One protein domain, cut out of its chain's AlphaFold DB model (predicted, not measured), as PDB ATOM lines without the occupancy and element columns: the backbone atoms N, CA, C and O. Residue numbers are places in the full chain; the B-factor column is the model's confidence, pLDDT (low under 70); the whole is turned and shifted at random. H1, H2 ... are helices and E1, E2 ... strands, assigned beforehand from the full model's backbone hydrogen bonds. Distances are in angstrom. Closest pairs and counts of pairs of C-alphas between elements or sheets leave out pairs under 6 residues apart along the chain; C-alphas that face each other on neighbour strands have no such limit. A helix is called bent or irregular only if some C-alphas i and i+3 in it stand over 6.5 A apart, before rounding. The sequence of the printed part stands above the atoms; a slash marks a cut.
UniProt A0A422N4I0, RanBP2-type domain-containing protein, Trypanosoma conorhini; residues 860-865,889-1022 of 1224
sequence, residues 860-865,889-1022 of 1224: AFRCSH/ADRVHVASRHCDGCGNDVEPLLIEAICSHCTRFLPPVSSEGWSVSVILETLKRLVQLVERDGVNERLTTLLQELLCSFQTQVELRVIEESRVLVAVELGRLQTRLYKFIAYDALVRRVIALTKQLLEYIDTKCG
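What this domain is: This is residues 860 to 865 and 889 to 1022 of the 1224 residues of the protein "RanBP2-type domain-containing protein" of Trypanosoma conorhini (UniProt A0A422N4I0). Four helices lie side by side as a bundle, H1 and H3 running one way and H2 and H4 the other, with H3 kinked near residue 980. On the H1 side of the bundle sits a smaller part made of two tiny two-stranded sheets and the long loop of residues 907 to 931. The printed part has 140 residues, with the order E1, E2, E3, E4, H1, H2, H3, H4; the sheets, E1 - E2 and E3 - E4, are both antiparallel, and the class is mostly helix. The whole is compact, with a radius of gyration of the C-alphas of 14.9 A, and rounded, spanning 43 by 39 by 30 A.

How they stand to each other: E1, residues 860 to 862, and E2, residues 891 to 894, are antiparallel at 132 degrees, with N 892 and O 860 2.8 A apart, within hydrogen-bond range. E2 runs on into E3, residues 897 to 899, at 45 degrees. E3 forms a hairpin with E4, residues 904 to 906, antiparallel at 143 degrees; N 906 and O 897 are 2.8 A apart, within hydrogen-bond range. H1, residues 932 to 949, and H2, residues 953 to 968, are near each other. H3, residues 972 to 996, touches H1 at a shallow tilt of 13 degrees, the same way; their closest C-alphas, of Val 932 and Ser 978, are 5.5 A apart. H4, residues 1001 to 1020, forms a helical hairpin with H3: they touch at a shallow tilt of 25 degrees, opposite ways, closest at the C-alphas of Gln 990 and Ile 1007, 5.9 A apart. H4 also touches H2, at a shallow tilt of 12 degrees, the same way, closest at the C-alphas of Thr 956 and Val 1006, 5.8 A apart. H1 and H4 are apart. Every O i to N i+4 pair is within hydrogen-bond range in H1, H2 and H4, and 17 of 21 in H3.

Where its parts are: E1 begins at C-alpha 860, (4.268, -18.132, 29.635). E2 is 9.6 A long from first to last C-alpha; E1, E3 and E4 have three residues each. H1 is 25.5 A long and begins at C-alpha 932, (18.625, -16.259, 28.759). H2 is 22.5 A long. H3 is 33.5 A long and irregular, C-alphas 977 and 980 being 7.8 A apart. H4 is 28.4 A long and ends at C-alpha 1020, (32.996, -9.578, 28.377).

The domain as a whole: The two C-alphas farthest apart, those of Ala 889 and Tyr 999, are 45.2 A apart. Residues 866 to 888 are not printed, and C-alphas 865 and 889 are 13.2 A apart across this cut. The link from E4 to H1 is long, at 25 residues. The mean pLDDT of the printed part is 81.5; residues 863 to 865, 889 to 893 and 926 to 927 are under 70.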
ATOM      1  N   ALA A 860       3.963 -16.719  29.771       70.44
ATOM      2  CA  ALA A 860       4.268 -18.132  29.635       70.44
ATOM      3  C   ALA A 860       5.151 -18.601  30.802       70.44
ATOM      4  O   ALA A 860       5.963 -17.843  31.332       70.44
ATOM      5  N   PHE A 861       5.017 -19.869  31.180       70.88
ATOM      6  CA  PHE A 861       5.915 -20.559  32.107       70.88
ATOM      7  C   PHE A 861       6.754 -21.561  31.319       70.88
ATOM      8  O   PHE A 861       6.203 -22.337  30.531       70.88
ATOM      9  N   ARG A 862       8.074 -21.553  31.528       70.00
ATOM     10  CA  ARG A 862       9.032 -22.425  30.836       70.00
ATOM     11  C   ARG A 862       9.554 -23.501  31.782       70.00
ATOM     12  O   ARG A 862      10.149 -23.192  32.800       70.00
ATOM     13  N   CYS A 863       9.398 -24.779  31.467       69.25
ATOM     14  CA  CYS A 863       9.931 -25.813  32.350       69.25
ATOM     15  C   CYS A 863      11.467 -25.824  32.339       69.25
ATOM     16  O   CYS A 863      12.083 -26.073  31.303       69.25
ATOM     17  N   SER A 864      12.081 -25.645  33.508       63.47
ATOM     18  CA  SER A 864      13.536 -25.702  33.699       63.47
ATOM     19  C   SER A 864      14.170 -27.061  33.346       63.47
ATOM     20  O   SER A 864      15.349 -27.106  33.005       63.47
ATOM     21  N   HIS A 865      13.404 -28.161  33.376       65.69
ATOM     22  CA  HIS A 865      13.889 -29.513  33.054       65.69
ATOM     23  C   HIS A 865      13.818 -29.880  31.561       65.69
ATOM     24  O   HIS A 865      14.767 -30.458  31.037       65.69
ATOM     25  N   ALA A 889      10.579 -17.923  38.947       52.66
ATOM     26  CA  ALA A 889      11.755 -17.517  38.174       52.66
ATOM     27  C   ALA A 889      11.691 -17.935  36.687       52.66
ATOM     28  O   ALA A 889      12.434 -17.399  35.872       52.66
ATOM     29  N   ASP A 890      10.798 -18.864  36.328       60.41
ATOM     30  CA  ASP A 890      10.646 -19.413  34.976       60.41
ATOM     31  C   ASP A 890       9.567 -18.684  34.134       60.41
ATOM     32  O   ASP A 890       9.149 -19.169  33.074       60.41
ATOM     33  N   ARG A 891       9.078 -17.531  34.611       67.50
ATOM     34  CA  ARG A 891       8.090 -16.691  33.917       67.50
ATOM     35  C   ARG A 891       8.739 -15.938  32.753       67.50
ATOM     36  O   ARG A 891       9.703 -15.201  32.940       67.50
ATOM     37  N   VAL A 892       8.160 -16.066  31.563       68.00
ATOM     38  CA  VAL A 892       8.566 -15.351  30.345       68.00
ATOM     39  C   VAL A 892       7.385 -14.521  29.846       68.00
ATOM     40  O   VAL A 892       6.305 -15.055  29.587       68.00
ATOM     41  N   HIS A 893       7.579 -13.210  29.710       69.44
ATOM     42  CA  HIS A 893       6.635 -12.351  28.996       69.44
ATOM     43  C   HIS A 893       6.714 -12.646  27.499       69.44
ATOM     44  O   HIS A 893       7.810 -12.737  26.955       69.44
ATOM     45  N   VAL A 894       5.563 -12.784  26.843       70.19
ATOM     46  CA  VAL A 894       5.463 -13.113  25.417       70.19
ATOM     47  C   VAL A 894       4.500 -12.173  24.698       70.19
ATOM     48  O   VAL A 894       3.485 -11.758  25.265       70.19
ATOM     49  N   ALA A 895       4.805 -11.843  23.442       70.00
ATOM     50  CA  ALA A 895       3.959 -11.010  22.590       70.00
ATOM     51  C   ALA A 895       3.809 -11.604  21.182       70.00
ATOM     52  O   ALA A 895       4.655 -12.355  20.705       70.00
ATOM     53  N   SER A 896       2.740 -11.237  20.474       71.00
ATOM     54  CA  SER A 896       2.623 -11.490  19.032       71.00
ATOM     55  C   SER A 896       3.596 -10.591  18.265       71.00
ATOM     56  O   SER A 896       3.585  -9.374  18.471       71.00
ATOM     57  N   ARG A 897       4.409 -11.159  17.366       76.69
ATOM     58  CA  ARG A 897       5.469 -10.417  16.657       76.69
ATOM     59  C   ARG A 897       5.273 -10.491  15.145       76.69
ATOM     60  O   ARG A 897       5.333 -11.575  14.571       76.69
ATOM     61  N   HIS A 898       5.061  -9.348  14.496       80.25
ATOM     62  CA  HIS A 898       4.971  -9.279  13.035       80.25
ATOM     63  C   HIS A 898       6.362  -9.405  12.399       80.25
ATOM     64  O   HIS A 898       7.335  -8.874  12.931       80.25
ATOM     65  N   CYS A 899       6.476 -10.083  11.253       80.44
ATOM     66  CA  CYS A 899       7.737 -10.167  10.518       80.44
ATOM     67  C   CYS A 899       7.691  -9.403   9.187       80.44
ATOM     68  O   CYS A 899       7.312  -9.962   8.152       80.44
ATOM     69  N   ASP A 900       8.226  -8.179   9.190       76.12
ATOM     70  CA  ASP A 900       8.390  -7.282   8.028       76.12
ATOM     71  C   ASP A 900       9.034  -7.956   6.801       76.12
ATOM     72  O   ASP A 900       8.828  -7.565   5.654       76.12
ATOM     73  N   GLY A 901       9.843  -8.997   7.029       75.88
ATOM     74  CA  GLY A 901      10.490  -9.769   5.974       75.88
ATOM     75  C   GLY A 901       9.572 -10.702   5.181       75.88
ATOM     76  O   GLY A 901       9.985 -11.176   4.122       75.88
ATOM     77  N   CYS A 902       8.366 -10.998   5.675       77.69
ATOM     78  CA  CYS A 902       7.434 -11.912   5.009       77.69
ATOM     79  C   CYS A 902       5.938 -11.613   5.198       77.69
ATOM     80  O   CYS A 902       5.135 -12.292   4.561       77.69
ATOM     81  N   GLY A 903       5.563 -10.633   6.026       77.62
ATOM     82  CA  GLY A 903       4.170 -10.243   6.258       77.62
ATOM     83  C   GLY A 903       3.351 -11.246   7.079       77.62
ATOM     84  O   GLY A 903       2.128 -11.201   7.019       77.62
ATOM     85  N   ASN A 904       4.001 -12.169   7.797       81.00
ATOM     86  CA  ASN A 904       3.335 -13.138   8.674       81.00
ATOM     87  C   ASN A 904       3.592 -12.783  10.140       81.00
ATOM     88  O   ASN A 904       4.709 -12.391  10.495       81.00
ATOM     89  N   ASP A 905       2.583 -12.999  10.976       79.25
ATOM     90  CA  ASP A 905       2.699 -12.924  12.429       79.25
ATOM     91  C   ASP A 905       3.305 -14.215  12.992       79.25
ATOM     92  O   ASP A 905       3.010 -15.318  12.527       79.25
ATOM     93  N   VAL A 906       4.162 -14.075  13.999       78.94
ATOM     94  CA  VAL A 906       4.778 -15.177  14.741       78.94
ATOM     95  C   VAL A 906       4.008 -15.391  16.046       78.94
ATOM     96  O   VAL A 906       3.729 -14.434  16.774       78.94
ATOM     97  N   GLU A 907       3.665 -16.650  16.332       76.94
ATOM     98  CA  GLU A 907       2.950 -17.057  17.550       76.94
ATOM     99  C   GLU A 907       3.719 -16.639  18.822       76.94
ATOM    100  O   GLU A 907       4.927 -16.869  18.879       76.94
ATOM    101  N   PRO A 908       3.058 -16.112  19.877       71.31
ATOM    102  CA  PRO A 908       3.752 -15.604  21.069       71.31
ATOM    103  C   PRO A 908       4.659 -16.618  21.784       71.31
ATOM    104  O   PRO A 908       5.663 -16.247  22.379       71.31
ATOM    105  N   LEU A 909       4.338 -17.916  21.719       70.31
ATOM    106  CA  LEU A 909       5.159 -18.972  22.325       70.31
ATOM    107  C   LEU A 909       6.507 -19.197  21.610       70.31
ATOM    108  O   LEU A 909       7.405 -19.802  22.194       70.31
ATOM    109  N   LEU A 910       6.667 -18.715  20.373       77.44
ATOM    110  CA  LEU A 910       7.912 -18.787  19.607       77.44
ATOM    111  C   LEU A 910       8.754 -17.539  19.887       77.44
ATOM    112  O   LEU A 910       8.707 -16.564  19.137       77.44
ATOM    113  N   ILE A 911       9.508 -17.570  20.991       80.56
ATOM    114  CA  ILE A 911      10.307 -16.433  21.486       80.56
ATOM    115  C   ILE A 911      11.659 -16.249  20.781       80.56
ATOM    116  O   ILE A 911      12.312 -15.227  20.993       80.56
ATOM    117  N   GLU A 912      12.099 -17.192  19.937       85.12
ATOM    118  CA  GLU A 912      13.400 -17.111  19.255       85.12
ATOM    119  C   GLU A 912      13.567 -15.807  18.449       85.12
ATOM    120  O   GLU A 912      12.613 -15.311  17.854       85.12
ATOM    121  N   ALA A 913      14.778 -15.253  18.362       86.31
ATOM    122  CA  ALA A 913      15.046 -14.011  17.626       86.31
ATOM    123  C   ALA A 913      15.097 -14.209  16.088       86.31
ATOM    124  O   ALA A 913      15.915 -13.615  15.379       86.31
ATOM    125  N   ILE A 914      14.287 -15.137  15.564       86.62
ATOM    126  CA  ILE A 914      14.348 -15.654  14.193       86.62
ATOM    127  C   ILE A 914      12.933 -15.962  13.705       86.62
ATOM    128  O   ILE A 914      12.227 -16.776  14.293       86.62
ATOM    129  N   CYS A 915      12.522 -15.387  12.574       85.00
ATOM    130  CA  CYS A 915      11.215 -15.700  12.000       85.00
ATOM    131  C   CYS A 915      11.138 -17.166  11.535       85.00
ATOM    132  O   CYS A 915      11.830 -17.573  10.594       85.00
ATOM    133  N   SER A 916      10.217 -17.930  12.127       79.75
ATOM    134  CA  SER A 916       9.915 -19.330  11.800       79.75
ATOM    135  C   SER A 916       9.593 -19.572  10.314       79.75
ATOM    136  O   SER A 916       9.941 -20.625   9.771       79.75
ATOM    137  N   HIS A 917       8.970 -18.593   9.644       79.94
ATOM    138  CA  HIS A 917       8.522 -18.681   8.249       79.94
ATOM    139  C   HIS A 917       9.602 -18.318   7.216       79.94
ATOM    140  O   HIS A 917       9.665 -18.944   6.155       79.94
ATOM    141  N   CYS A 918      10.429 -17.296   7.484       81.19
ATOM    142  CA  CYS A 918      11.343 -16.719   6.482       81.19
ATOM    143  C   CYS A 918      12.831 -16.678   6.870       81.19
ATOM    144  O   CYS A 918      13.647 -16.262   6.044       81.19
ATOM    145  N   THR A 919      13.174 -17.126   8.084       82.62
ATOM    146  CA  THR A 919      14.544 -17.248   8.621       82.62
ATOM    147  C   THR A 919      15.362 -15.949   8.628       82.62
ATOM    148  O   THR A 919      16.589 -15.995   8.561       82.62
ATOM    149  N   ARG A 920      14.698 -14.787   8.682       84.69
ATOM    150  CA  ARG A 920      15.333 -13.499   9.002       84.69
ATOM    151  C   ARG A 920      15.437 -13.308  10.512       84.69
ATOM    152  O   ARG A 920      14.630 -13.878  11.251       84.69
ATOM    153  N   PHE A 921      16.387 -12.475  10.931       84.81
ATOM    154  CA  PHE A 921      16.446 -11.951  12.290       84.81
ATOM    155  C   PHE A 921      15.133 -11.236  12.629       84.81
ATOM    156  O   PHE A 921      14.556 -10.539  11.791       84.81
ATOM    157  N   LEU A 922      14.653 -11.456  13.846       85.25
ATOM    158  CA  LEU A 922      13.455 -10.845  14.402       85.25
ATOM    159  C   LEU A 922      13.821 -10.428  15.831       85.25
ATOM    160  O   LEU A 922      13.910 -11.308  16.685       85.25
ATOM    161  N   PRO A 923      14.134  -9.148  16.100       77.88
ATOM    162  CA  PRO A 923      14.569  -8.738  17.431       77.88
ATOM    163  C   PRO A 923      13.463  -9.004  18.469       77.88
ATOM    164  O   PRO A 923      12.283  -8.841  18.140       77.88
ATOM    165  N   PRO A 924      13.811  -9.398  19.709       80.06
ATOM    166  CA  PRO A 924      12.824  -9.539  20.775       80.06
ATOM    167  C   PRO A 924      12.152  -8.191  21.052       80.06
ATOM    168  O   PRO A 924      12.796  -7.139  20.984       80.06
ATOM    169  N   VAL A 925      10.856  -8.205  21.376       75.06
ATOM    170  CA  VAL A 925      10.154  -6.959  21.728       75.06
ATOM    171  C   VAL A 925      10.612  -6.445  23.095       75.06
ATOM    172  O   VAL A 925      11.138  -7.195  23.916       75.06
ATOM    173  N   SER A 926      10.376  -5.164  23.382       68.38
ATOM    174  CA  SER A 926      10.806  -4.521  24.634       68.38
ATOM    175  C   SER A 926      10.236  -5.153  25.913       68.38
ATOM    176  O   SER A 926      10.819  -4.967  26.976       68.38
ATOM    177  N   SER A 927       9.138  -5.913  25.828       66.06
ATOM    178  CA  SER A 927       8.587  -6.703  26.939       66.06
ATOM    179  C   SER A 927       9.202  -8.101  27.094       66.06
ATOM    180  O   SER A 927       9.087  -8.681  28.166       66.06
ATOM    181  N   GLU A 928       9.827  -8.653  26.050       70.56
ATOM    182  CA  GLU A 928      10.544  -9.943  26.082       70.56
ATOM    183  C   GLU A 928      12.009  -9.751  26.493       70.56
ATOM    184  O   GLU A 928      12.546 -10.509  27.304       70.56
ATOM    185  N   GLY A 929      12.645  -8.725  25.915       75.50
ATOM    186  CA  GLY A 929      14.056  -8.407  26.090       75.50
ATOM    187  C   GLY A 929      15.014  -9.490  25.581       75.50
ATOM    188  O   GLY A 929      14.633 -10.580  25.146       75.50
ATOM    189  N   TRP A 930      16.310  -9.203  25.671       82.69
ATOM    190  CA  TRP A 930      17.336 -10.233  25.539       82.69
ATOM    191  C   TRP A 930      17.465 -10.988  26.859       82.69
ATOM    192  O   TRP A 930      18.260 -10.619  27.712       82.69
ATOM    193  N   SER A 931      16.662 -12.040  27.032       82.69
ATOM    194  CA  SER A 931      16.726 -12.946  28.184       82.69
ATOM    195  C   SER A 931      17.494 -14.235  27.866       82.69
ATOM    196  O   SER A 931      17.613 -14.640  26.706       82.69
ATOM    197  N   VAL A 932      17.963 -14.945  28.902       79.56
ATOM    198  CA  VAL A 932      18.625 -16.259  28.759       79.56
ATOM    199  C   VAL A 932      17.730 -17.270  28.016       79.56
ATOM    200  O   VAL A 932      18.223 -18.080  27.232       79.56
ATOM    201  N   SER A 933      16.404 -17.188  28.196       77.12
ATOM    202  CA  SER A 933      15.425 -18.006  27.463       77.12
ATOM    203  C   SER A 933      15.376 -17.670  25.969       77.12
ATOM    204  O   SER A 933      15.456 -18.586  25.149       77.12
ATOM    205  N   VAL A 934      15.318 -16.380  25.606       84.06
ATOM    206  CA  VAL A 934      15.350 -15.924  24.201       84.06
ATOM    207  C   VAL A 934      16.658 -16.346  23.525       84.06
ATOM    208  O   VAL A 934      16.626 -16.885  22.418       84.06
ATOM    209  N   ILE A 935      17.805 -16.183  24.194       85.06
ATOM    210  CA  ILE A 935      19.118 -16.607  23.677       85.06
ATOM    211  C   ILE A 935      19.149 -18.121  23.424       85.06
ATOM    212  O   ILE A 935      19.552 -18.556  22.344       85.06
ATOM    213  N   LEU A 936      18.698 -18.934  24.384       80.81
ATOM    214  CA  LEU A 936      18.762 -20.393  24.279       80.81
ATOM    215  C   LEU A 936      17.852 -20.946  23.166       80.81
ATOM    216  O   LEU A 936      18.302 -21.794  22.395       80.81
ATOM    217  N   GLU A 937      16.617 -20.455  23.015       82.56
ATOM    218  CA  GLU A 937      15.767 -20.883  21.889       82.56
ATOM    219  C   GLU A 937      16.284 -20.353  20.540       82.56
ATOM    220  O   GLU A 937      16.280 -21.092  19.556       82.56
ATOM    221  N   THR A 938      16.856 -19.142  20.490       88.06
ATOM    222  CA  THR A 938      17.541 -18.616  19.289       88.06
ATOM    223  C   THR A 938      18.689 -19.528  18.843       88.06
ATOM    224  O   THR A 938      18.794 -19.863  17.662       88.06
ATOM    225  N   LEU A 939      19.531 -19.986  19.774       85.94
ATOM    226  CA  LEU A 939      20.658 -20.878  19.475       85.94
ATOM    227  C   LEU A 939      20.207 -22.275  19.040       85.94
ATOM    228  O   LEU A 939      20.662 -22.764  18.005       85.94
ATOM    229  N   LYS A 940      19.264 -22.894  19.765       83.44
ATOM    230  CA  LYS A 940      18.636 -24.159  19.343       83.44
ATOM    231  C   LYS A 940      18.067 -24.041  17.929       83.44
ATOM    232  O   LYS A 940      18.251 -24.937  17.104       83.44
ATOM    233  N   ARG A 941      17.403 -22.924  17.626       85.00
ATOM    234  CA  ARG A 941      16.790 -22.678  16.322       85.00
ATOM    235  C   ARG A 941      17.820 -22.477  15.213       85.00
ATOM    236  O   ARG A 941      17.614 -23.007  14.124       85.00
ATOM    237  N   LEU A 942      18.951 -21.820  15.479       85.00
ATOM    238  CA  LEU A 942      20.088 -21.773  14.547       85.00
ATOM    239  C   LEU A 942      20.609 -23.177  14.216       85.00
ATOM    240  O   LEU A 942      20.806 -23.492  13.043       85.00
ATOM    241  N   VAL A 943      20.779 -24.040  15.224       81.25
ATOM    242  CA  VAL A 943      21.228 -25.428  15.022       81.25
ATOM    243  C   VAL A 943      20.223 -26.218  14.169       81.25
ATOM    244  O   VAL A 943      20.631 -26.855  13.198       81.25
ATOM    245  N   GLN A 944      18.919 -26.110  14.449       82.25
ATOM    246  CA  GLN A 944      17.857 -26.733  13.640       82.25
ATOM    247  C   GLN A 944      17.812 -26.215  12.192       82.25
ATOM    248  O   GLN A 944      17.548 -26.977  11.265       82.25
ATOM    249  N   LEU A 945      18.046 -24.917  11.971       82.25
ATOM    250  CA  LEU A 945      18.063 -24.336  10.625       82.25
ATOM    251  C   LEU A 945      19.253 -24.852   9.807       82.25
ATOM    252  O   LEU A 945      19.088 -25.142   8.624       82.25
ATOM    253  N   VAL A 946      20.412 -25.053  10.438       81.94
ATOM    254  CA  VAL A 946      21.583 -25.684   9.803       81.94
ATOM    255  C   VAL A 946      21.311 -27.157   9.474       81.94
ATOM    256  O   VAL A 946      21.724 -27.623   8.415       81.94
ATOM    257  N   GLU A 947      20.596 -27.887  10.338       78.06
ATOM    258  CA  GLU A 947      20.168 -29.271  10.069       78.06
ATOM    259  C   GLU A 947      19.163 -29.375   8.910       78.06
ATOM    260  O   GLU A 947      19.237 -30.324   8.130       78.06
ATOM    261  N   ARG A 948      18.230 -28.419   8.792       77.06
ATOM    262  CA  ARG A 948      17.137 -28.455   7.804       77.06
ATOM    263  C   ARG A 948      17.524 -27.894   6.435       77.06
ATOM    264  O   ARG A 948      17.222 -28.512   5.416       77.06
ATOM    265  N   ASP A 949      18.151 -26.718   6.415       72.56
ATOM    266  CA  ASP A 949      18.369 -25.911   5.203       72.56
ATOM    267  C   ASP A 949      19.854 -25.826   4.796       72.56
ATOM    268  O   ASP A 949      20.177 -25.257   3.749       72.56
ATOM    269  N   GLY A 950      20.763 -26.381   5.606       79.06
ATOM    270  CA  GLY A 950      22.211 -26.287   5.408       79.06
ATOM    271  C   GLY A 950      22.780 -24.886   5.666       79.06
ATOM    272  O   GLY A 950      22.090 -23.967   6.112       79.06
ATOM    273  N   VAL A 951      24.070 -24.706   5.372       80.19
ATOM    274  CA  VAL A 951      24.707 -23.381   5.413       80.19
ATOM    275  C   VAL A 951      24.387 -22.611   4.133       80.19
ATOM    276  O   VAL A 951      24.480 -23.137   3.028       80.19
ATOM    277  N   ASN A 952      23.991 -21.350   4.293       81.00
ATOM    278  CA  ASN A 952      23.652 -20.438   3.208       81.00
ATOM    279  C   ASN A 952      23.897 -18.981   3.643       81.00
ATOM    280  O   ASN A 952      24.119 -18.703   4.823       81.00
ATOM    281  N   GLU A 953      23.835 -18.039   2.702       82.31
ATOM    282  CA  GLU A 953      24.112 -16.620   2.968       82.31
ATOM    283  C   GLU A 953      23.208 -16.023   4.055       82.31
ATOM    284  O   GLU A 953      23.701 -15.297   4.915       82.31
ATOM    285  N   ARG A 954      21.918 -16.391   4.101       81.12
ATOM    286  CA  ARG A 954      20.973 -15.864   5.105       81.12
ATOM    287  C   ARG A 954      21.382 -16.243   6.521       81.12
ATOM    288  O   ARG A 954      21.229 -15.432   7.422       81.12
ATOM    289  N   LEU A 955      21.938 -17.442   6.709       83.75
ATOM    290  CA  LEU A 955      22.508 -17.861   7.989       83.75
ATOM    291  C   LEU A 955      23.729 -17.004   8.367       83.75
ATOM    292  O   LEU A 955      23.879 -16.652   9.534       83.75
ATOM    293  N   THR A 956      24.578 -16.625   7.403       85.94
ATOM    294  CA  THR A 956      25.703 -15.710   7.680       85.94
ATOM    295  C   THR A 956      25.238 -14.286   7.988       85.94
ATOM    296  O   THR A 956      25.797 -13.667   8.890       85.94
ATOM    297  N   THR A 957      24.189 -13.789   7.321       86.38
ATOM    298  CA  THR A 957      23.544 -12.508   7.655       86.38
ATOM    299  C   THR A 957      22.966 -12.556   9.066       86.38
ATOM    300  O   THR A 957      23.335 -11.733   9.894       86.38
ATOM    301  N   LEU A 958      22.169 -13.581   9.375       87.31
ATOM    302  CA  LEU A 958      21.520 -13.780  10.669       87.31
ATOM    303  C   LEU A 958      22.522 -13.889  11.830       87.31
ATOM    304  O   LEU A 958      22.317 -13.285  12.877       87.31
ATOM    305  N   LEU A 959      23.629 -14.617  11.652       88.38
ATOM    306  CA  LEU A 959      24.695 -14.692  12.660       88.38
ATOM    307  C   LEU A 959      25.450 -13.366  12.823       88.38
ATOM    308  O   LEU A 959      25.929 -13.073  13.916       88.38
ATOM    309  N   GLN A 960      25.553 -12.556  11.768       88.69
ATOM    310  CA  GLN A 960      26.178 -11.234  11.823       88.69
ATOM    311  C   GLN A 960      25.249 -10.179  12.453       88.69
ATOM    312  O   GLN A 960      25.722  -9.325  13.201       88.69
ATOM    313  N   GLU A 961      23.940 -10.265  12.208       87.88
ATOM    314  CA  GLU A 961      22.894  -9.484  12.883       87.88
ATOM    315  C   GLU A 961      22.831  -9.847  14.377       87.88
ATOM    316  O   GLU A 961      22.861  -8.957  15.227       87.88
ATOM    317  N   LEU A 962      22.874 -11.143  14.712       88.31
ATOM    318  CA  LEU A 962      22.939 -11.628  16.093       88.31
ATOM    319  C   LEU A 962      24.217 -11.166  16.812       88.31
ATOM    320  O   LEU A 962      24.133 -10.672  17.932       88.31
ATOM    321  N   LEU A 963      25.389 -11.267  16.173       89.00
ATOM    322  CA  LEU A 963      26.655 -10.764  16.724       89.00
ATOM    323  C   LEU A 963      26.598  -9.250  16.979       89.00
ATOM    324  O   LEU A 963      27.022  -8.792  18.038       89.00
ATOM    325  N   CYS A 964      26.027  -8.480  16.049       87.81
ATOM    326  CA  CYS A 964      25.807  -7.045  16.227       87.81
ATOM    327  C   CYS A 964      24.850  -6.754  17.396       87.81
ATOM    328  O   CYS A 964      25.078  -5.816  18.157       87.81
ATOM    329  N   SER A 965      23.805  -7.567  17.576       87.38
ATOM    330  CA  SER A 965      22.858  -7.446  18.689       87.38
ATOM    331  C   SER A 965      23.513  -7.783  20.041       87.38
ATOM    332  O   SER A 965      23.413  -6.992  20.975       87.38
ATOM    333  N   PHE A 966      24.327  -8.841  20.136       85.44
ATOM    334  CA  PHE A 966      25.166  -9.115  21.317       85.44
ATOM    335  C   PHE A 966      26.154  -7.978  21.638       85.44
ATOM    336  O   PHE A 966      26.447  -7.720  22.805       85.44
ATOM    337  N   GLN A 967      26.639  -7.265  20.619       86.38
ATOM    338  CA  GLN A 967      27.538  -6.117  20.771       86.38
ATOM    339  C   GLN A 967      26.838  -4.805  21.174       86.38
ATOM    340  O   GLN A 967      27.532  -3.872  21.575       86.38
ATOM    341  N   THR A 968      25.506  -4.699  21.064       83.62
ATOM    342  CA  THR A 968      24.784  -3.409  21.187       83.62
ATOM    343  C   THR A 968      23.481  -3.430  21.998       83.62
ATOM    344  O   THR A 968      23.004  -2.361  22.369       83.62
ATOM    345  N   GLN A 969      22.888  -4.599  22.264       82.88
ATOM    346  CA  GLN A 969      21.529  -4.744  22.818       82.88
ATOM    347  C   GLN A 969      21.409  -5.774  23.957       82.88
ATOM    348  O   GLN A 969      20.395  -5.772  24.651       82.88
ATOM    349  N   VAL A 970      22.393  -6.660  24.151       84.44
ATOM    350  CA  VAL A 970      22.376  -7.659  25.236       84.44
ATOM    351  C   VAL A 970      23.110  -7.106  26.461       84.44
ATOM    352  O   VAL A 970      24.260  -6.676  26.362       84.44
ATOM    353  N   GLU A 971      22.460  -7.132  27.626       85.00
ATOM    354  CA  GLU A 971      23.061  -6.685  28.889       85.00
ATOM    355  C   GLU A 971      24.169  -7.632  29.375       85.00
ATOM    356  O   GLU A 971      24.058  -8.854  29.254       85.00
ATOM    357  N   LEU A 972      25.216  -7.076  30.001       83.62
ATOM    358  CA  LEU A 972      26.376  -7.834  30.496       83.62
ATOM    359  C   LEU A 972      25.977  -9.012  31.395       83.62
ATOM    360  O   LEU A 972      26.460 -10.123  31.198       83.62
ATOM    361  N   ARG A 973      25.035  -8.794  32.318       83.31
ATOM    362  CA  ARG A 973      24.531  -9.835  33.218       83.31
ATOM    363  C   ARG A 973      23.944 -11.033  32.460       83.31
ATOM    364  O   ARG A 973      24.150 -12.177  32.847       83.31
ATOM    365  N   VAL A 974      23.236 -10.789  31.356       84.38
ATOM    366  CA  VAL A 974      22.655 -11.864  30.538       84.38
ATOM    367  C   VAL A 974      23.738 -12.570  29.716       84.38
ATOM    368  O   VAL A 974      23.655 -13.780  29.501       84.38
ATOM    369  N   ILE A 975      24.786 -11.854  29.295       84.56
ATOM    370  CA  ILE A 975      25.977 -12.459  28.676       84.56
ATOM    371  C   ILE A 975      26.653 -13.424  29.665       84.56
ATOM    372  O   ILE A 975      26.930 -14.565  29.299       84.56
ATOM    373  N   GLU A 976      26.835 -13.012  30.922       83.25
ATOM    374  CA  GLU A 976      27.395 -13.841  32.000       83.25
ATOM    375  C   GLU A 976      26.525 -15.075  32.298       83.25
ATOM    376  O   GLU A 976      27.023 -16.201  32.259       83.25
ATOM    377  N   GLU A 977      25.218 -14.888  32.523       82.94
ATOM    378  CA  GLU A 977      24.274 -15.973  32.836       82.94
ATOM    379  C   GLU A 977      24.089 -16.969  31.668       82.94
ATOM    380  O   GLU A 977      23.886 -18.163  31.897       82.94
ATOM    381  N   SER A 978      24.183 -16.520  30.408       83.81
ATOM    382  CA  SER A 978      24.002 -17.386  29.228       83.81
ATOM    383  C   SER A 978      25.290 -18.027  28.695       83.81
ATOM    384  O   SER A 978      25.207 -19.016  27.960       83.81
ATOM    385  N   ARG A 979      26.477 -17.529  29.075       86.25
ATOM    386  CA  ARG A 979      27.793 -17.893  28.513       86.25
ATOM    387  C   ARG A 979      27.991 -19.389  28.237       86.25
ATOM    388  O   ARG A 979      28.360 -19.769  27.126       86.25
ATOM    389  N   VAL A 980      27.754 -20.248  29.231       81.12
ATOM    390  CA  VAL A 980      28.011 -21.700  29.117       81.12
ATOM    391  C   VAL A 980      27.073 -22.361  28.100       81.12
ATOM    392  O   VAL A 980      27.500 -23.228  27.340       81.12
ATOM    393  N   LEU A 981      25.816 -21.918  28.027       81.31
ATOM    394  CA  LEU A 981      24.837 -22.407  27.051       81.31
ATOM    395  C   LEU A 981      25.234 -22.001  25.625       81.31
ATOM    396  O   LEU A 981      25.168 -22.823  24.708       81.31
ATOM    397  N   VAL A 982      25.709 -20.761  25.449       85.00
ATOM    398  CA  VAL A 982      26.217 -20.268  24.159       85.00
ATOM    399  C   VAL A 982      27.437 -21.081  23.713       85.00
ATOM    400  O   VAL A 982      27.482 -21.538  22.570       85.00
ATOM    401  N   ALA A 983      28.387 -21.342  24.617       83.31
ATOM    402  CA  ALA A 983      29.561 -22.169  24.341       83.31
ATOM    403  C   ALA A 983      29.199 -23.603  23.914       83.31
ATOM    404  O   ALA A 983      29.765 -24.116  22.946       83.31
ATOM    405  N   VAL A 984      28.226 -24.239  24.577       83.25
ATOM    406  CA  VAL A 984      27.787 -25.607  24.244       83.25
ATOM    407  C   VAL A 984      27.109 -25.674  22.873       83.25
ATOM    408  O   VAL A 984      27.493 -26.514  22.056       83.25
ATOM    409  N   GLU A 985      26.137 -24.807  22.576       82.25
ATOM    410  CA  GLU A 985      25.414 -24.879  21.295       82.25
ATOM    411  C   GLU A 985      26.259 -24.413  20.102       82.25
ATOM    412  O   GLU A 985      26.227 -25.043  19.039       82.25
ATOM    413  N   LEU A 986      27.098 -23.384  20.270       85.88
ATOM    414  CA  LEU A 986      28.040 -22.994  19.218       85.88
ATOM    415  C   LEU A 986      29.150 -24.040  19.037       85.88
ATOM    416  O   LEU A 986      29.514 -24.331  17.900       85.88
ATOM    417  N   GLY A 987      29.628 -24.689  20.106       83.75
ATOM    418  CA  GLY A 987      30.571 -25.809  20.017       83.75
ATOM    419  C   GLY A 987      29.992 -27.023  19.278       83.75
ATOM    420  O   GLY A 987      30.659 -27.601  18.411       83.75
ATOM    421  N   ARG A 988      28.719 -27.366  19.531       82.50
ATOM    422  CA  ARG A 988      27.963 -28.383  18.771       82.50
ATOM    423  C   ARG A 988      27.874 -28.018  17.288       82.50
ATOM    424  O   ARG A 988      28.160 -28.861  16.432       82.50
ATOM    425  N   LEU A 989      27.522 -26.769  16.981       84.25
ATOM    426  CA  LEU A 989      27.426 -26.261  15.612       84.25
ATOM    427  C   LEU A 989      28.778 -26.313  14.881       84.25
ATOM    428  O   LEU A 989      28.861 -26.882  13.794       84.25
ATOM    429  N   GLN A 990      29.850 -25.798  15.492       87.38
ATOM    430  CA  GLN A 990      31.202 -25.840  14.928       87.38
ATOM    431  C   GLN A 990      31.651 -27.279  14.652       87.38
ATOM    432  O   GLN A 990      32.058 -27.580  13.532       87.38
ATOM    433  N   THR A 991      31.509 -28.190  15.622       84.81
ATOM    434  CA  THR A 991      31.902 -29.609  15.486       84.81
ATOM    435  C   THR A 991      31.236 -30.280  14.280       84.81
ATOM    436  O   THR A 991      31.878 -31.005  13.522       84.81
ATOM    437  N   ARG A 992      29.947 -29.998  14.049       82.81
ATOM    438  CA  ARG A 992      29.183 -30.527  12.907       82.81
ATOM    439  C   ARG A 992      29.607 -29.929  11.562       82.81
ATOM    440  O   ARG A 992      29.505 -30.614  10.543       82.81
ATOM    441  N   LEU A 993      30.062 -28.677  11.560       85.75
ATOM    442  CA  LEU A 993      30.479 -27.933  10.370       85.75
ATOM    443  C   LEU A 993      31.954 -28.144   9.992       85.75
ATOM    444  O   LEU A 993      32.291 -28.036   8.815       85.75
ATOM    445  N   TYR A 994      32.821 -28.501  10.945       84.56
ATOM    446  CA  TYR A 994      34.269 -28.655  10.735       84.56
ATOM    447  C   TYR A 994      34.630 -29.611   9.581       84.56
ATOM    448  O   TYR A 994      35.566 -29.345   8.836       84.56
ATOM    449  N   LYS A 995      33.844 -30.671   9.348       81.81
ATOM    450  CA  LYS A 995      34.036 -31.607   8.218       81.81
ATOM    451  C   LYS A 995      33.851 -30.991   6.819       81.81
ATOM    452  O   LYS A 995      34.281 -31.586   5.838       81.81
ATOM    453  N   PHE A 996      33.216 -29.823   6.715       84.00
ATOM    454  CA  PHE A 996      33.018 -29.094   5.456       84.00
ATOM    455  C   PHE A 996      33.973 -27.893   5.308       84.00
ATOM    456  O   PHE A 996      33.985 -27.241   4.266       84.00
ATOM    457  N   ILE A 997      34.800 -27.605   6.324       85.56
ATOM    458  CA  ILE A 997      35.645 -26.400   6.407       85.56
ATOM    459  C   ILE A 997      36.646 -26.275   5.245       85.56
ATOM    460  O   ILE A 997      37.004 -25.165   4.845       85.56
ATOM    461  N   ALA A 998      37.052 -27.418   4.684       83.56
ATOM    462  CA  ALA A 998      37.961 -27.529   3.552       83.56
ATOM    463  C   ALA A 998      37.304 -27.217   2.195       83.56
ATOM    464  O   ALA A 998      38.020 -26.909   1.251       83.56
ATOM    465  N   TYR A 999      35.969 -27.269   2.085       80.62
ATOM    466  CA  TYR A 999      35.249 -27.254   0.802       80.62
ATOM    467  C   TYR A 999      34.291 -26.069   0.614       80.62
ATOM    468  O   TYR A 999      33.800 -25.863  -0.493       80.62
ATOM    469  N   ASP A1000      34.002 -25.295   1.665       82.31
ATOM    470  CA  ASP A1000      32.959 -24.263   1.627       82.31
ATOM    471  C   ASP A1000      33.371 -22.983   2.390       82.31
ATOM    472  O   ASP A1000      33.689 -22.999   3.585       82.31
ATOM    473  N   ALA A1001      33.359 -21.848   1.680       84.25
ATOM    474  CA  ALA A1001      33.673 -20.526   2.227       84.25
ATOM    475  C   ALA A1001      32.594 -19.978   3.179       84.25
ATOM    476  O   ALA A1001      32.931 -19.294   4.149       84.25
ATOM    477  N   LEU A1002      31.313 -20.272   2.937       86.31
ATOM    478  CA  LEU A1002      30.209 -19.873   3.812       86.31
ATOM    479  C   LEU A1002      30.250 -20.674   5.114       86.31
ATOM    480  O   LEU A1002      30.057 -20.094   6.179       86.31
ATOM    481  N   VAL A1003      30.592 -21.968   5.064       87.75
ATOM    482  CA  VAL A1003      30.846 -22.774   6.274       87.75
ATOM    483  C   VAL A1003      31.955 -22.142   7.114       87.75
ATOM    484  O   VAL A1003      31.771 -21.942   8.317       87.75
ATOM    485  N   ARG A1004      33.086 -21.762   6.504       88.88
ATOM    486  CA  ARG A1004      34.148 -21.050   7.232       88.88
ATOM    487  C   ARG A1004      33.698 -19.697   7.774       88.88
ATOM    488  O   ARG A1004      34.049 -19.375   8.907       88.88
ATOM    489  N   ARG A1005      32.898 -18.924   7.029       89.81
ATOM    490  CA  ARG A1005      32.328 -17.651   7.507       89.81
ATOM    491  C   ARG A1005      31.384 -17.855   8.698       89.81
ATOM    492  O   ARG A1005      31.461 -17.079   9.646       89.81
ATOM    493  N   VAL A1006      30.560 -18.907   8.701       89.69
ATOM    494  CA  VAL A1006      29.731 -19.295   9.856       89.69
ATOM    495  C   VAL A1006      30.609 -19.621  11.064       89.69
ATOM    496  O   VAL A1006      30.420 -19.021  12.120       89.69
ATOM    497  N   ILE A1007      31.608 -20.500  10.921       90.31
ATOM    498  CA  ILE A1007      32.505 -20.852  12.035       90.31
ATOM    499  C   ILE A1007      33.238 -19.594  12.542       90.31
ATOM    500  O   ILE A1007      33.256 -19.363  13.750       90.31
ATOM    501  N   ALA A1008      33.739 -18.726  11.654       90.00
ATOM    502  CA  ALA A1008      34.367 -17.451  12.014       90.00
ATOM    503  C   ALA A1008      33.440 -16.531  12.830       90.00
ATOM    504  O   ALA A1008      33.861 -16.000  13.855       90.00
ATOM    505  N   LEU A1009      32.175 -16.374  12.418       91.38
ATOM    506  CA  LEU A1009      31.180 -15.576  13.144       91.38
ATOM    507  C   LEU A1009      30.853 -16.181  14.517       91.38
ATOM    508  O   LEU A1009      30.793 -15.448  15.501       91.38
ATOM    509  N   THR A1010      30.717 -17.508  14.625       90.81
ATOM    510  CA  THR A1010      30.507 -18.150  15.938       90.81
ATOM    511  C   THR A1010      31.719 -17.996  16.861       90.81
ATOM    512  O   THR A1010      31.539 -17.788  18.055       90.81
ATOM    513  N   LYS A1011      32.948 -18.019  16.325       90.88
ATOM    514  CA  LYS A1011      34.176 -17.757  17.089       90.88
ATOM    515  C   LYS A1011      34.294 -16.296  17.531       90.88
ATOM    516  O   LYS A1011      34.667 -16.061  18.670       90.88
ATOM    517  N   GLN A1012      33.905 -15.331  16.693       90.44
ATOM    518  CA  GLN A1012      33.806 -13.912  17.086       90.44
ATOM    519  C   GLN A1012      32.769 -13.694  18.199       90.44
ATOM    520  O   GLN A1012      32.995 -12.885  19.093       90.44
ATOM    521  N   LEU A1013      31.642 -14.417  18.162       89.38
ATOM    522  CA  LEU A1013      30.612 -14.345  19.201       89.38
ATOM    523  C   LEU A1013      31.100 -14.937  20.532       89.38
ATOM    524  O   LEU A1013      30.906 -14.312  21.570       89.38
ATOM    525  N   LEU A1014      31.784 -16.086  20.506       88.62
ATOM    526  CA  LEU A1014      32.397 -16.669  21.705       88.62
ATOM    527  C   LEU A1014      33.518 -15.786  22.266       88.62
ATOM    528  O   LEU A1014      33.491 -15.474  23.449       88.62
ATOM    529  N   GLU A1015      34.437 -15.307  21.424       88.00
ATOM    530  CA  GLU A1015      35.521 -14.405  21.835       88.00
ATOM    531  C   GLU A1015      34.977 -13.114  22.469       88.00
ATOM    532  O   GLU A1015      35.488 -12.672  23.497       88.00
ATOM    533  N   TYR A1016      33.905 -12.534  21.915       88.75
ATOM    534  CA  TYR A1016      33.233 -11.373  22.505       88.75
ATOM    535  C   TYR A1016      32.623 -11.685  23.882       88.75
ATOM    536  O   TYR A1016      32.804 -10.906  24.817       88.75
ATOM    537  N   ILE A1017      31.933 -12.821  24.024       87.38
ATOM    538  CA  ILE A1017      31.308 -13.252  25.283       87.38
ATOM    539  C   ILE A1017      32.373 -13.547  26.350       87.38
ATOM    540  O   ILE A1017      32.291 -13.009  27.450       87.38
ATOM    541  N   ASP A1018      33.403 -14.330  26.023       87.06
ATOM    542  CA  ASP A1018      34.506 -14.639  26.938       87.06
ATOM    543  C   ASP A1018      35.267 -13.371  27.355       87.06
ATOM    544  O   ASP A1018      35.531 -13.185  28.542       87.06
ATOM    545  N   THR A1019      35.523 -12.442  26.423       85.38
ATOM    546  CA  THR A1019      36.126 -11.131  26.731       85.38
ATOM    547  C   THR A1019      35.256 -10.318  27.692       85.38
ATOM    548  O   THR A1019      35.774  -9.728  28.641       85.38
ATOM    549  N   LYS A1020      33.930 -10.285  27.485       86.12
ATOM    550  CA  LYS A1020      32.996  -9.578  28.377       86.12
ATOM    551  C   LYS A1020      32.916 -10.215  29.765       86.12
ATOM    552  O   LYS A1020      32.823  -9.479  30.738       86.12
ATOM    553  N   CYS A1021      33.044 -11.535  29.859       84.62
ATOM    554  CA  CYS A1021      33.125 -12.276  31.120       84.62
ATOM    555  C   CYS A1021      34.553 -12.357  31.711       84.62
ATOM    556  O   CYS A1021      34.797 -13.177  32.594       84.62
ATOM    557  N   GLY A1022      35.502 -11.538  31.237       80.75
ATOM    558  CA  GLY A1022      36.847 -11.397  31.817       80.75
ATOM    559  C   GLY A1022      37.862 -12.495  31.467       80.75
ATOM    560  O   GLY A1022      38.941 -12.534  32.054       80.75
TER     561      GLY A1022